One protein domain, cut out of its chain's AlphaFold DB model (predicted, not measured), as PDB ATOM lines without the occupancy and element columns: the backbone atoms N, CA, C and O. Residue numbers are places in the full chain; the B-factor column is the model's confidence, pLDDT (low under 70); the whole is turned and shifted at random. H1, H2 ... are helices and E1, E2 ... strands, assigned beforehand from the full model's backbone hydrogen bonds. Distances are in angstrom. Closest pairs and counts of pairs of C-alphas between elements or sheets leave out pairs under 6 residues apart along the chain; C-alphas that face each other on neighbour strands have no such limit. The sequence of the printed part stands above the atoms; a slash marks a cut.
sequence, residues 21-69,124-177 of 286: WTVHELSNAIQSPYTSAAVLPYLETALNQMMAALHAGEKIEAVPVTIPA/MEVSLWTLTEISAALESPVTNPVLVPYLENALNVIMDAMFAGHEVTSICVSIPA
ATOM      1  N   TRP A  21      93.613 101.699 131.926       77.50
ATOM      2  CA  TRP A  21      93.754 100.274 131.672       77.50
ATOM      3  C   TRP A  21      94.169  99.511 132.922       77.50
ATOM      4  O   TRP A  21      95.093  99.925 133.627       77.50
ATOM      5  N   THR A  22      93.547  98.363 133.160       81.12
ATOM      6  CA  THR A  22      93.942  97.425 134.217       81.12
ATOM      7  C   THR A  22      95.083  96.501 133.773       81.12
ATOM      8  O   THR A  22      95.356  96.333 132.583       81.12
ATOM      9  N   VAL A  23      95.751  95.834 134.728       77.12
ATOM     10  CA  VAL A  23      96.834  94.862 134.436       77.12
ATOM     11  C   VAL A  23      96.348  93.758 133.499       77.12
ATOM     12  O   VAL A  23      97.075  93.328 132.603       77.12
ATOM     13  N   HIS A  24      95.118  93.290 133.713       78.31
ATOM     14  CA  HIS A  24      94.550  92.207 132.926       78.31
ATOM     15  C   HIS A  24      94.254  92.653 131.492       78.31
ATOM     16  O   HIS A  24      94.600  91.944 130.553       78.31
ATOM     17  N   GLU A  25      93.699  93.851 131.320       78.00
ATOM     18  CA  GLU A  25      93.407  94.428 130.007       78.00
ATOM     19  C   GLU A  25      94.674  94.713 129.203       78.00
ATOM     20  O   GLU A  25      94.739  94.332 128.037       78.00
ATOM     21  N   LEU A  26      95.711  95.295 129.819       79.38
ATOM     22  CA  LEU A  26      97.001  95.505 129.150       79.38
ATOM     23  C   LEU A  26      97.624  94.181 128.718       79.38
ATOM     24  O   LEU A  26      98.091  94.054 127.592       79.38
ATOM     25  N   SER A  27      97.612  93.182 129.601       79.44
ATOM     26  CA  SER A  27      98.168  91.864 129.296       79.44
ATOM     27  C   SER A  27      97.412  91.177 128.155       79.44
ATOM     28  O   SER A  27      98.040  90.631 127.248       79.44
ATOM     29  N   ASN A  28      96.078  91.254 128.154       80.81
ATOM     30  CA  ASN A  28      95.246  90.708 127.081       80.81
ATOM     31  C   ASN A  28      95.470  91.456 125.759       80.81
ATOM     32  O   ASN A  28      95.579  90.820 124.713       80.81
ATOM     33  N   ALA A  29      95.593  92.783 125.794       79.00
ATOM     34  CA  ALA A  29      95.868  93.584 124.608       79.00
ATOM     35  C   ALA A  29      97.256  93.306 124.022       79.00
ATOM     36  O   ALA A  29      97.373  93.146 122.812       79.00
ATOM     37  N   ILE A  30      98.296  93.174 124.847       81.38
ATOM     38  CA  ILE A  30      99.649  92.831 124.375       81.38
ATOM     39  C   ILE A  30      99.677  91.434 123.739       81.38
ATOM     40  O   ILE A  30     100.376  91.214 122.754       81.38
ATOM     41  N   GLN A  31      98.911  90.485 124.283       80.12
ATOM     42  CA  GLN A  31      98.829  89.120 123.750       80.12
ATOM     43  C   GLN A  31      97.916  88.997 122.520       80.12
ATOM     44  O   GLN A  31      97.955  87.972 121.837       80.12
ATOM     45  N   SER A  32      97.099  90.012 122.230       76.75
ATOM     46  CA  SER A  32      96.178  89.986 121.097       76.75
ATOM     47  C   SER A  32      96.933  90.200 119.780       76.75
ATOM     48  O   SER A  32      97.583  91.235 119.610       76.75
ATOM     49  N   PRO A  33      96.808  89.287 118.795       73.56
ATOM     50  CA  PRO A  33      97.430  89.455 117.480       73.56
ATOM     51  C   PRO A  33      96.796  90.592 116.660       73.56
ATOM     52  O   PRO A  33      97.328  90.962 115.619       73.56
ATOM     53  N   TYR A  34      95.672  91.144 117.127       72.38
ATOM     54  CA  TYR A  34      94.938  92.242 116.491       72.38
ATOM     55  C   TYR A  34      95.312  93.613 117.042       72.38
ATOM     56  O   TYR A  34      94.823  94.635 116.562       72.38
ATOM     57  N   THR A  35      96.180  93.655 118.050       74.06
ATOM     58  CA  THR A  35      96.748  94.910 118.522       74.06
ATOM     59  C   THR A  35      97.764  95.407 117.504       74.06
ATOM     60  O   THR A  35      98.698  94.695 117.134       74.06
ATOM     61  N   SER A  36      97.581  96.647 117.049       69.75
ATOM     62  CA  SER A  36      98.503  97.285 116.111       69.75
ATOM     63  C   SER A  36      99.936  97.241 116.645       69.75
ATOM     64  O   SER A  36     100.204  97.597 117.796       69.75
ATOM     65  N   ALA A  37     100.879  96.846 115.787       73.25
ATOM     66  CA  ALA A  37     102.294  96.758 116.141       73.25
ATOM     67  C   ALA A  37     102.876  98.104 116.611       73.25
ATOM     68  O   ALA A  37     103.826  98.122 117.391       73.25
ATOM     69  N   ALA A  38     102.293  99.224 116.170       70.06
ATOM     70  CA  ALA A  38     102.680 100.564 116.607       70.06
ATOM     71  C   ALA A  38     102.291 100.850 118.070       70.06
ATOM     72  O   ALA A  38     102.936 101.659 118.731       70.06
ATOM     73  N   VAL A  39     101.266 100.166 118.587       74.94
ATOM     74  CA  VAL A  39     100.687 100.390 119.919       74.94
ATOM     75  C   VAL A  39     101.364  99.521 120.988       74.94
ATOM     76  O   VAL A  39     101.481  99.933 122.143       74.94
ATOM     77  N   LEU A  40     101.885  98.351 120.599       80.06
ATOM     78  CA  LEU A  40     102.579  97.402 121.481       80.06
ATOM     79  C   LEU A  40     103.637  98.024 122.416       80.06
ATOM     80  O   LEU A  40     103.530  97.798 123.622       80.06
ATOM     81  N   PRO A  41     104.616  98.831 121.950       79.81
ATOM     82  CA  PRO A  41     105.645  99.371 122.846       79.81
ATOM     83  C   PRO A  41     105.068 100.287 123.938       79.81
ATOM     84  O   PRO A  41     105.597 100.352 125.051       79.81
ATOM     85  N   TYR A  42     103.963 100.977 123.650       80.56
ATOM     86  CA  TYR A  42     103.292 101.847 124.613       80.56
ATOM     87  C   TYR A  42     102.511 101.037 125.651       80.56
ATOM     88  O   TYR A  42     102.588 101.338 126.843       80.56
ATOM     89  N   LEU A  43     101.838  99.964 125.225       81.31
ATOM     90  CA  LEU A  43     101.158  99.032 126.131       81.31
ATOM     91  C   LEU A  43     102.147  98.316 127.057       81.31
ATOM     92  O   LEU A  43     101.907  98.226 128.260       81.31
ATOM     93  N   GLU A  44     103.284  97.857 126.527       83.12
ATOM     94  CA  GLU A  44     104.347  97.234 127.323       83.12
ATOM     95  C   GLU A  44     104.928  98.205 128.352       83.12
ATOM     96  O   GLU A  44     105.149  97.838 129.508       83.12
ATOM     97  N   THR A  45     105.143  99.464 127.962       83.69
ATOM     98  CA  THR A  45     105.630 100.502 128.878       83.69
ATOM     99  C   THR A  45     104.630 100.753 130.007       83.69
ATOM    100  O   THR A  45     105.028 100.784 131.172       83.69
ATOM    101  N   ALA A  46     103.336 100.850 129.693       80.06
ATOM    102  CA  ALA A  46     102.281 101.022 130.691       80.06
ATOM    103  C   ALA A  46     102.169  99.814 131.639       80.06
ATOM    104  O   ALA A  46     102.055  99.988 132.856       80.06
ATOM    105  N   LEU A  47     102.277  98.589 131.111       82.69
ATOM    106  CA  LEU A  47     102.292  97.364 131.914       82.69
ATOM    107  C   LEU A  47     103.494  97.359 132.869       82.69
ATOM    108  O   LEU A  47     103.335  97.131 134.069       82.69
ATOM    109  N   ASN A  48     104.688  97.659 132.355       84.75
ATOM    110  CA  ASN A  48     105.915  97.723 133.147       84.75
ATOM    111  C   ASN A  48     105.832  98.793 134.241       84.75
ATOM    112  O   ASN A  48     106.252  98.546 135.371       84.75
ATOM    113  N   GLN A  49     105.252  99.955 133.936       82.38
ATOM    114  CA  GLN A  49     105.041 101.026 134.906       82.38
ATOM    115  C   GLN A  49     104.100 100.589 136.035       82.38
ATOM    116  O   GLN A  49     104.406 100.812 137.207       82.38
ATOM    117  N   MET A  50     102.994  99.920 135.711       80.31
ATOM    118  CA  MET A  50     102.057  99.428 136.722       80.31
ATOM    119  C   MET A  50     102.664  98.307 137.571       80.31
ATOM    120  O   MET A  50     102.513  98.310 138.791       80.31
ATOM    121  N   MET A  51     103.421  97.391 136.961       81.94
ATOM    122  CA  MET A  51     104.156  96.354 137.691       81.94
ATOM    123  C   MET A  51     105.202  96.960 138.633       81.94
ATOM    124  O   MET A  51     105.310  96.535 139.783       81.94
ATOM    125  N   ALA A  52     105.935  97.984 138.185       83.81
ATOM    126  CA  ALA A  52     106.895  98.704 139.015       83.81
ATOM    127  C   ALA A  52     106.215  99.422 140.194       83.81
ATOM    128  O   ALA A  52     106.722  99.364 141.314       83.81
ATOM    129  N   ALA A  53     105.052 100.036 139.974       80.06
ATOM    130  CA  ALA A  53     104.287 100.704 141.023       80.06
ATOM    131  C   ALA A  53     103.700  99.722 142.051       80.06
ATOM    132  O   ALA A  53     103.822  99.942 143.256       80.06
ATOM    133  N   LEU A  54     103.159  98.585 141.597       81.38
ATOM    134  CA  LEU A  54     102.715  97.502 142.482       81.38
ATOM    135  C   LEU A  54     103.883  96.947 143.312       81.38
ATOM    136  O   LEU A  54     103.732  96.707 144.509       81.38
ATOM    137  N   HIS A  55     105.066  96.799 142.706       80.19
ATOM    138  CA  HIS A  55     106.292  96.416 143.414       80.19
ATOM    139  C   HIS A  55     106.756  97.475 144.424       80.19
ATOM    140  O   HIS A  55     107.287  97.120 145.477       80.19
ATOM    141  N   ALA A  56     106.542  98.762 144.137       85.88
ATOM    142  CA  ALA A  56     106.816  99.868 145.055       85.88
ATOM    143  C   ALA A  56     105.784  99.981 146.197       85.88
ATOM    144  O   ALA A  56     105.966 100.783 147.113       85.88
ATOM    145  N   GLY A  57     104.727  99.160 146.180       76.06
ATOM    146  CA  GLY A  57     103.652  99.174 147.172       76.06
ATOM    147  C   GLY A  57     102.594 100.253 146.925       76.06
ATOM    148  O   GLY A  57     101.764 100.501 147.802       76.06
ATOM    149  N   GLU A  58     102.599 100.889 145.753       79.31
ATOM    150  CA  GLU A  58     101.556 101.824 145.342       79.31
ATOM    151  C   GLU A  58     100.320 101.061 144.854       79.31
ATOM    152  O   GLU A  58     100.405 100.088 144.104       79.31
ATOM    153  N   LYS A  59      99.137 101.509 145.285       65.31
ATOM    154  CA  LYS A  59      97.862 100.980 144.791       65.31
ATOM    155  C   LYS A  59      97.493 101.700 143.502       65.31
ATOM    156  O   LYS A  59      96.799 102.713 143.542       65.31
ATOM    157  N   ILE A  60      97.979 101.183 142.382       64.88
ATOM    158  CA  ILE A  60      97.555 101.616 141.053       64.88
ATOM    159  C   ILE A  60      96.599 100.560 140.506       64.88
ATOM    160  O   ILE A  60      96.999  99.421 140.279       64.88
ATOM    161  N   GLU A  61      95.327 100.928 140.352       64.25
ATOM    162  CA  GLU A  61      94.287 100.034 139.820       64.25
ATOM    163  C   GLU A  61      94.142 100.164 138.300       64.25
ATOM    164  O   GLU A  61      93.766  99.196 137.641       64.25
ATOM    165  N   ALA A  62      94.494 101.328 137.738       71.00
ATOM    166  CA  ALA A  62      94.470 101.549 136.303       71.00
ATOM    167  C   ALA A  62      95.451 102.653 135.860       71.00
ATOM    168  O   ALA A  62      95.693 103.611 136.599       71.00
ATOM    169  N   VAL A  63      96.017 102.520 134.656       71.94
ATOM    170  CA  VAL A  63      96.985 103.463 134.060       71.94
ATOM    171  C   VAL A  63      96.480 103.934 132.694       71.94
ATOM    172  O   VAL A  63      96.054 103.096 131.900       71.94
ATOM    173  N   PRO A  64      96.508 105.241 132.379       72.12
ATOM    174  CA  PRO A  64      96.193 105.703 131.033       72.12
ATOM    175  C   PRO A  64      97.301 105.303 130.052       72.12
ATOM    176  O   PRO A  64      98.487 105.481 130.338       72.12
ATOM    177  N   VAL A  65      96.918 104.786 128.884       73.38
ATOM    178  CA  VAL A  65      97.856 104.493 127.790       73.38
ATOM    179  C   VAL A  65      97.717 105.576 126.737       73.38
ATOM    180  O   VAL A  65      96.690 105.683 126.064       73.38
ATOM    181  N   THR A  66      98.769 106.372 126.581       68.06
ATOM    182  CA  THR A  66      98.817 107.448 125.594       68.06
ATOM    183  C   THR A  66     100.031 107.264 124.701       68.06
ATOM    184  O   THR A  66     101.155 107.099 125.177       68.06
ATOM    185  N   ILE A  67      99.809 107.319 123.394       71.25
ATOM    186  CA  ILE A  67     100.868 107.465 122.404       71.25
ATOM    187  C   ILE A  67     101.207 108.958 122.378       71.25
ATOM    188  O   ILE A  67     100.314 109.777 122.133       71.25
ATOM    189  N   PRO A  68     102.455 109.348 122.676       61.62
ATOM    190  CA  PRO A  68     102.839 110.747 122.700       61.62
ATOM    191  C   PRO A  68     102.665 111.364 121.312       61.62
ATOM    192  O   PRO A  68     102.832 110.691 120.294       61.62
ATOM    193  N   ALA A  69     102.353 112.661 121.288       62.75
ATOM    194  CA  ALA A  69     102.324 113.424 120.050       62.75
ATOM    195  C   ALA A  69     103.677 113.281 119.344       62.75
ATOM    196  O   ALA A  69     104.729 113.553 119.931       62.75
ATOM    197  N   MET A 124      97.781 110.193 120.795       73.88
ATOM    198  CA  MET A 124      96.679 109.255 120.582       73.88
ATOM    199  C   MET A 124      96.354 108.558 121.899       73.88
ATOM    200  O   MET A 124      97.247 108.052 122.577       73.88
ATOM    201  N   GLU A 125      95.083 108.516 122.269       70.25
ATOM    202  CA  GLU A 125      94.579 107.726 123.386       70.25
ATOM    203  C   GLU A 125      94.208 106.332 122.878       70.25
ATOM    204  O   GLU A 125      93.457 106.181 121.910       70.25
ATOM    205  N   VAL A 126      94.761 105.302 123.517       75.50
ATOM    206  CA  VAL A 126      94.455 103.911 123.176       75.50
ATOM    207  C   VAL A 126      93.279 103.471 124.032       75.50
ATOM    208  O   VAL A 126      93.340 103.518 125.260       75.50
ATOM    209  N   SER A 127      92.211 103.026 123.382       76.00
ATOM    210  CA  SER A 127      90.973 102.619 124.038       76.00
ATOM    211  C   SER A 127      90.580 101.201 123.638       76.00
ATOM    212  O   SER A 127      90.794 100.805 122.496       76.00
ATOM    213  N   LEU A 128      89.985 100.441 124.558       77.19
ATOM    214  CA  LEU A 128      89.363  99.155 124.234       77.19
ATOM    215  C   LEU A 128      87.944  99.390 123.745       77.19
ATOM    216  O   LEU A 128      87.168 100.053 124.425       77.19
ATOM    217  N   TRP A 129      87.629  98.838 122.579       77.00
ATOM    218  CA  TRP A 129      86.291  98.899 122.012       77.00
ATOM    219  C   TRP A 129      85.838  97.516 121.569       77.00
ATOM    220  O   TRP A 129      86.597  96.745 120.975       77.00
ATOM    221  N   THR A 130      84.581  97.210 121.842       82.88
ATOM    222  CA  THR A 130      83.886  96.025 121.345       82.88
ATOM    223  C   THR A 130      83.272  96.294 119.971       82.88
ATOM    224  O   THR A 130      83.046  97.442 119.582       82.88
ATOM    225  N   LEU A 131      82.946  95.228 119.232       82.06
ATOM    226  CA  LEU A 131      82.268  95.346 117.937       82.06
ATOM    227  C   LEU A 131      80.969  96.164 118.037       82.06
ATOM    228  O   LEU A 131      80.703  96.994 117.173       82.06
ATOM    229  N   THR A 132      80.189  95.953 119.101       81.31
ATOM    230  CA  THR A 132      78.915  96.647 119.330       81.31
ATOM    231  C   THR A 132      79.111  98.138 119.587       81.31
ATOM    232  O   THR A 132      78.332  98.951 119.097       81.31
ATOM    233  N   GLU A 133      80.155  98.519 120.322       81.38
ATOM    234  CA  GLU A 133      80.468  99.930 120.571       81.38
ATOM    235  C   GLU A 133      80.953 100.624 119.298       81.38
ATOM    236  O   GLU A 133      80.534 101.745 119.012       81.38
ATOM    237  N   ILE A 134      81.779  99.944 118.494       82.12
ATOM    238  CA  ILE A 134      82.269 100.477 117.216       82.12
ATOM    239  C   ILE A 134      81.111 100.653 116.235       82.12
ATOM    240  O   ILE A 134      80.989 101.716 115.627       82.12
ATOM    241  N   SER A 135      80.236  99.652 116.099       80.56
ATOM    242  CA  SER A 135      79.076  99.751 115.210       80.56
ATOM    243  C   SER A 135      78.114 100.844 115.670       80.56
ATOM    244  O   SER A 135      77.695 101.660 114.858       80.56
ATOM    245  N   ALA A 136      77.825 100.929 116.973       80.75
ATOM    246  CA  ALA A 136      76.959 101.970 117.524       80.75
ATOM    247  C   ALA A 136      77.539 103.378 117.313       80.75
ATOM    248  O   ALA A 136      76.803 104.316 117.003       80.75
ATOM    249  N   ALA A 137      78.858 103.537 117.438       79.38
ATOM    250  CA  ALA A 137      79.515 104.805 117.158       79.38
ATOM    251  C   ALA A 137      79.517 105.145 115.661       79.38
ATOM    252  O   ALA A 137      79.312 106.302 115.313       79.38
ATOM    253  N   LEU A 138      79.682 104.178 114.759       81.69
ATOM    254  CA  LEU A 138      79.598 104.431 113.314       81.69
ATOM    255  C   LEU A 138      78.169 104.740 112.838       81.69
ATOM    256  O   LEU A 138      77.987 105.528 111.915       81.69
ATOM    257  N   GLU A 139      77.156 104.146 113.468       81.69
ATOM    258  CA  GLU A 139      75.742 104.386 113.155       81.69
ATOM    259  C   GLU A 139      75.212 105.703 113.739       81.69
ATOM    260  O   GLU A 139      74.208 106.242 113.260       81.69
ATOM    261  N   SER A 140      75.876 106.243 114.763       76.25
ATOM    262  CA  SER A 140      75.454 107.480 115.409       76.25
ATOM    263  C   SER A 140      75.761 108.705 114.532       76.25
ATOM    264  O   SER A 140      76.925 108.989 114.238       76.25
ATOM    265  N   PRO A 141      74.750 109.522 114.172       72.31
ATOM    266  CA  PRO A 141      74.949 110.742 113.388       72.31
ATOM    267  C   PRO A 141      75.631 111.871 114.181       72.31
ATOM    268  O   PRO A 141      75.928 112.921 113.615       72.31
ATOM    269  N   VAL A 142      75.832 111.681 115.489       74.12
ATOM    270  CA  VAL A 142      76.494 112.641 116.390       74.12
ATOM    271  C   VAL A 142      78.001 112.374 116.472       74.12
ATOM    272  O   VAL A 142      78.759 113.220 116.941       74.12
ATOM    273  N   THR A 143      78.463 111.224 115.974       72.06
ATOM    274  CA  THR A 143      79.877 110.859 116.012       72.06
ATOM    275  C   THR A 143      80.710 111.847 115.215       72.06
ATOM    276  O   THR A 143      80.418 112.165 114.060       72.06
ATOM    277  N   ASN A 144      81.773 112.342 115.849       73.25
ATOM    278  CA  ASN A 144      82.664 113.304 115.228       73.25
ATOM    279  C   ASN A 144      83.246 112.702 113.929       73.25
ATOM    280  O   ASN A 144      83.828 111.616 113.981       73.25
ATOM    281  N   PRO A 145      83.146 113.391 112.775       75.12
ATOM    282  CA  PRO A 145      83.631 112.877 111.492       75.12
ATOM    283  C   PRO A 145      85.133 112.562 111.490       75.12
ATOM    284  O   PRO A 145      85.591 111.768 110.675       75.12
ATOM    285  N   VAL A 146      85.902 113.148 112.412       72.94
ATOM    286  CA  VAL A 146      87.322 112.834 112.603       72.94
ATOM    287  C   VAL A 146      87.514 111.408 113.131       72.94
ATOM    288  O   VAL A 146      88.520 110.797 112.809       72.94
ATOM    289  N   LEU A 147      86.561 110.842 113.880       75.12
ATOM    290  CA  LEU A 147      86.650 109.497 114.469       75.12
ATOM    291  C   LEU A 147      86.334 108.370 113.482       75.12
ATOM    292  O   LEU A 147      86.814 107.252 113.656       75.12
ATOM    293  N   VAL A 148      85.553 108.658 112.441       79.44
ATOM    294  CA  VAL A 148      85.083 107.676 111.452       79.44
ATOM    295  C   VAL A 148      86.210 106.806 110.876       79.44
ATOM    296  O   VAL A 148      86.101 105.588 111.000       79.44
ATOM    297  N   PRO A 149      87.322 107.350 110.336       79.38
ATOM    298  CA  PRO A 149      88.379 106.508 109.766       79.38
ATOM    299  C   PRO A 149      89.033 105.564 110.790       79.38
ATOM    300  O   PRO A 149      89.492 104.480 110.434       79.38
ATOM    301  N   TYR A 150      89.061 105.945 112.068       78.44
ATOM    302  CA  TYR A 150      89.611 105.116 113.143       78.44
ATOM    303  C   TYR A 150      88.684 103.955 113.486       78.44
ATOM    304  O   TYR A 150      89.131 102.816 113.626       78.44
ATOM    305  N   LEU A 151      87.389 104.248 113.587       80.56
ATOM    306  CA  LEU A 151      86.355 103.265 113.886       80.56
ATOM    307  C   LEU A 151      86.153 102.291 112.720       80.56
ATOM    308  O   LEU A 151      86.038 101.092 112.949       80.56
ATOM    309  N   GLU A 152      86.184 102.769 111.474       83.38
ATOM    310  CA  GLU A 152      86.139 101.914 110.282       83.38
ATOM    311  C   GLU A 152      87.342 100.974 110.220       83.38
ATOM    312  O   GLU A 152      87.187  99.788 109.940       83.38
ATOM    313  N   ASN A 153      88.543 101.476 110.524       81.94
ATOM    314  CA  ASN A 153      89.722 100.624 110.595       81.94
ATOM    315  C   ASN A 153      89.582  99.560 111.694       81.94
ATOM    316  O   ASN A 153      89.819  98.383 111.440       81.94
ATOM    317  N   ALA A 154      89.149  99.951 112.893       77.75
ATOM    318  CA  ALA A 154      88.919  99.014 113.988       77.75
ATOM    319  C   ALA A 154      87.881  97.940 113.620       77.75
ATOM    320  O   ALA A 154      88.107  96.754 113.862       77.75
ATOM    321  N   LEU A 155      86.783  98.338 112.969       83.19
ATOM    322  CA  LEU A 155      85.767  97.423 112.454       83.19
ATOM    323  C   LEU A 155      86.362  96.459 111.424       83.19
ATOM    324  O   LEU A 155      86.142  95.256 111.524       83.19
ATOM    325  N   ASN A 156      87.142  96.960 110.464       85.19
ATOM    326  CA  ASN A 156      87.777  96.127 109.446       85.19
ATOM    327  C   ASN A 156      88.704  95.078 110.067       85.19
ATOM    328  O   ASN A 156      88.669  93.927 109.643       85.19
ATOM    329  N   VAL A 157      89.480  95.442 111.092       81.25
ATOM    330  CA  VAL A 157      90.359  94.488 111.785       81.25
ATOM    331  C   VAL A 157      89.550  93.436 112.549       81.25
ATOM    332  O   VAL A 157      89.889  92.258 112.481       81.25
ATOM    333  N   ILE A 158      88.457  93.813 113.228       82.88
ATOM    334  CA  ILE A 158      87.573  92.832 113.885       82.88
ATOM    335  C   ILE A 158      86.934  91.902 112.852       82.88
ATOM    336  O   ILE A 158      86.901  90.690 113.051       82.88
ATOM    337  N   MET A 159      86.440  92.447 111.740       84.06
ATOM    338  CA  MET A 159      85.814  91.652 110.687       84.06
ATOM    339  C   MET A 159      86.818  90.682 110.063       84.06
ATOM    340  O   MET A 159      86.501  89.503 109.930       84.06
ATOM    341  N   ASP A 160      88.031  91.136 109.741       85.69
ATOM    342  CA  ASP A 160      89.110  90.282 109.229       85.69
ATOM    343  C   ASP A 160      89.466  89.166 110.223       85.69
ATOM    344  O   ASP A 160      89.543  87.993 109.856       85.69
ATOM    345  N   ALA A 161      89.560  89.499 111.512       79.88
ATOM    346  CA  ALA A 161      89.790  88.533 112.579       79.88
ATOM    347  C   ALA A 161      88.690  87.465 112.677       79.88
ATOM    348  O   ALA A 161      88.980  86.268 112.772       79.88
ATOM    349  N   MET A 162      87.424  87.886 112.611       82.75
ATOM    350  CA  MET A 162      86.271  86.985 112.633       82.75
ATOM    351  C   MET A 162      86.213  86.110 111.378       82.75
ATOM    352  O   MET A 162      85.929  84.916 111.478       82.75
ATOM    353  N   PHE A 163      86.537  86.659 110.204       82.75
ATOM    354  CA  PHE A 163      86.642  85.890 108.960       82.75
ATOM    355  C   PHE A 163      87.785  84.873 108.993       82.75
ATOM    356  O   PHE A 163      87.640  83.775 108.453       82.75
ATOM    357  N   ALA A 164      88.885  85.193 109.671       85.06
ATOM    358  CA  ALA A 164      89.979  84.265 109.937       85.06
ATOM    359  C   ALA A 164      89.628  83.188 110.992       85.06
ATOM    360  O   ALA A 164      90.419  82.273 111.218       85.06
ATOM    361  N   GLY A 165      88.432  83.244 111.594       77.56
ATOM    362  CA  GLY A 165      87.924  82.250 112.541       77.56
ATOM    363  C   GLY A 165      88.292  82.518 114.000       77.56
ATOM    364  O   GLY A 165      88.222  81.603 114.819       77.56
ATOM    365  N   HIS A 166      88.693  83.745 114.336       78.25
ATOM    366  CA  HIS A 166      89.045  84.133 115.698       78.25
ATOM    367  C   HIS A 166      87.891  84.875 116.384       78.25
ATOM    368  O   HIS A 166      87.272  85.770 115.810       78.25
ATOM    369  N   GLU A 167      87.618  84.527 117.642       71.38
ATOM    370  CA  GLU A 167      86.647  85.240 118.474       71.38
ATOM    371  C   GLU A 167      87.305  86.482 119.088       71.38
ATOM    372  O   GLU A 167      87.996  86.403 120.104       71.38
ATOM    373  N   VAL A 168      87.113  87.641 118.454       70.81
ATOM    374  CA  VAL A 168      87.589  88.930 118.974       70.81
ATOM    375  C   VAL A 168      86.446  89.634 119.692       70.81
ATOM    376  O   VAL A 168      85.493  90.090 119.070       70.81
ATOM    377  N   THR A 169      86.536  89.714 121.020       70.44
ATOM    378  CA  THR A 169      85.535  90.393 121.860       70.44
ATOM    379  C   THR A 169      85.777  91.897 121.959       70.44
ATOM    380  O   THR A 169      84.827  92.667 122.065       70.44
ATOM    381  N   SER A 170      87.040  92.322 121.906       73.50
ATOM    382  CA  SER A 170      87.452  93.725 121.965       73.50
ATOM    383  C   SER A 170      88.764  93.939 121.213       73.50
ATOM    384  O   SER A 170      89.578  93.020 121.094       73.50
ATOM    385  N   ILE A 171      88.964  95.151 120.698       77.06
ATOM    386  CA  ILE A 171      90.182  95.573 120.005       77.06
ATOM    387  C   ILE A 171      90.690  96.903 120.563       77.06
ATOM    388  O   ILE A 171      89.922  97.728 121.059       77.06
ATOM    389  N   CYS A 172      91.999  97.110 120.459       75.44
ATOM    390  CA  CYS A 172      92.630  98.390 120.733       75.44
ATOM    391  C   CYS A 172      92.358  99.363 119.577       75.44
ATOM    392  O   CYS A 172      92.753  99.102 118.441       75.44
ATOM    393  N   VAL A 173      91.732 100.495 119.877       77.06
ATOM    394  CA  VAL A 173      91.502 101.596 118.941       77.06
ATOM    395  C   VAL A 173      92.313 102.798 119.403       77.06
ATOM    396  O   VAL A 173      92.123 103.287 120.517       77.06
ATOM    397  N   SER A 174      93.218 103.273 118.552       77.62
ATOM    398  CA  SER A 174      93.974 104.503 118.790       77.62
ATOM    399  C   SER A 174      93.167 105.682 118.259       77.62
ATOM    400  O   SER A 174      92.876 105.739 117.066       77.62
ATOM    401  N   ILE A 175      92.810 106.632 119.117       75.62
ATOM    402  CA  ILE A 175      91.997 107.805 118.765       75.62
ATOM    403  C   ILE A 175      92.780 109.080 119.107       75.62
ATOM    404  O   ILE A 175      93.466 109.088 120.125       75.62
ATOM    405  N   PRO A 176      92.705 110.171 118.320       66.25
ATOM    406  CA  PRO A 176      93.367 111.423 118.674       66.25
ATOM    407  C   PRO A 176      92.899 111.956 120.032       66.25
ATOM    408  O   PRO A 176      91.707 112.170 120.261       66.25
ATOM    409  N   ALA A 177      93.857 112.201 120.922       60.62
ATOM    410  CA  ALA A 177      93.642 112.759 122.245       60.62
ATOM    411  C   ALA A 177      92.965 114.130 122.134       60.62
ATOM    412  O   ALA A 177      93.359 114.984 121.335       60.62
TER     413      ALA A 177
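Overview. This is residues 21 to 69 and 124 to 177 of the 286 residues of an uncharacterized protein of Bombyx mori (UniProt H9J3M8). A short two-stranded antiparallel ribbon, E1 and E2, stands in the middle between two helical hairpins: H3 and H4 to one side, with H4 packing on E2, and H1 and H2 to the other, where H1 comes near E2 and H2 reaches farther out. Residues 139 to 145 stick out, and residues 56 to 69 are a long stretch with no named element that comes back from the far end of H2 to E1, where residues 66 to 67 pair with it. The printed part has 103 residues, with four named helices and two named strands in the order H1, H2, E1, H3, H4, E2, and its class is mostly helix. It is compact, with a radius of gyration of the C-alphas of 14.7 A and spans of 45 by 32 by 21 A.

Along the chain. Find C-alpha 124 at (96.679, 109.255, 120.582); from there E1 runs to residue 129. Its partner E2, residues 171 to 176, ends at C-alpha 176 at (93.367, 111.423, 118.674). Look next at H4, residues 148 to 163, 22.0 A long, and at H3, residues 131 to 139. The other pair begins with H1, residues 23 to 31, whose C-alpha 23 is at (96.834, 94.862, 134.436), and goes on with H2, residues 40 to 55, 22.3 A long.

Arrangement. Start at the sheet, where E1 and E2 are antiparallel with 147 degrees between their directions; N 127 and O 173 are within hydrogen-bond range at 2.9 A, and so are N 125 and O 175 at 2.7 A. The closest C-alphas of H4 and E2 are those of Ala 154 and Val 173, 6.2 A apart. H3 and H4 form a helical hairpin and touch, closest at the C-alphas of Ile 134 and Leu 151, 6.0 A apart, with a steep tilt of 39 degrees, opposite ways. The closest C-alphas of H1 and E2 are those of Ala 29 and Cys 172, 7.0 A apart. H1 and E1 are only just apart, at 8.5 A. H1 and H2 form the other helical hairpin and touch, closest at the C-alphas of Ile 30 and Leu 40, 6.2 A apart, with a shallow tilt of 30 degrees, opposite ways. H2 and H4 are apart. In H1, H2, H3 and H4 every O i to N i+4 pair is within hydrogen-bond range.

Size, cuts and confidence. The two C-alphas farthest apart are those of Ala 56 and Pro 141, at 46.2 A. Residues 70 to 123 are not printed, and C-alphas 69 and 124 are 7.0 A apart across the cut. Of the links that are printed whole, E1 to H3 is tight, the others are short and none is long. The mean pLDDT of the printed part is 77.2; it is under 70 at residue 36, residues 59 to 61, residue 66, residues 68 to 69 and residues 176 to 177.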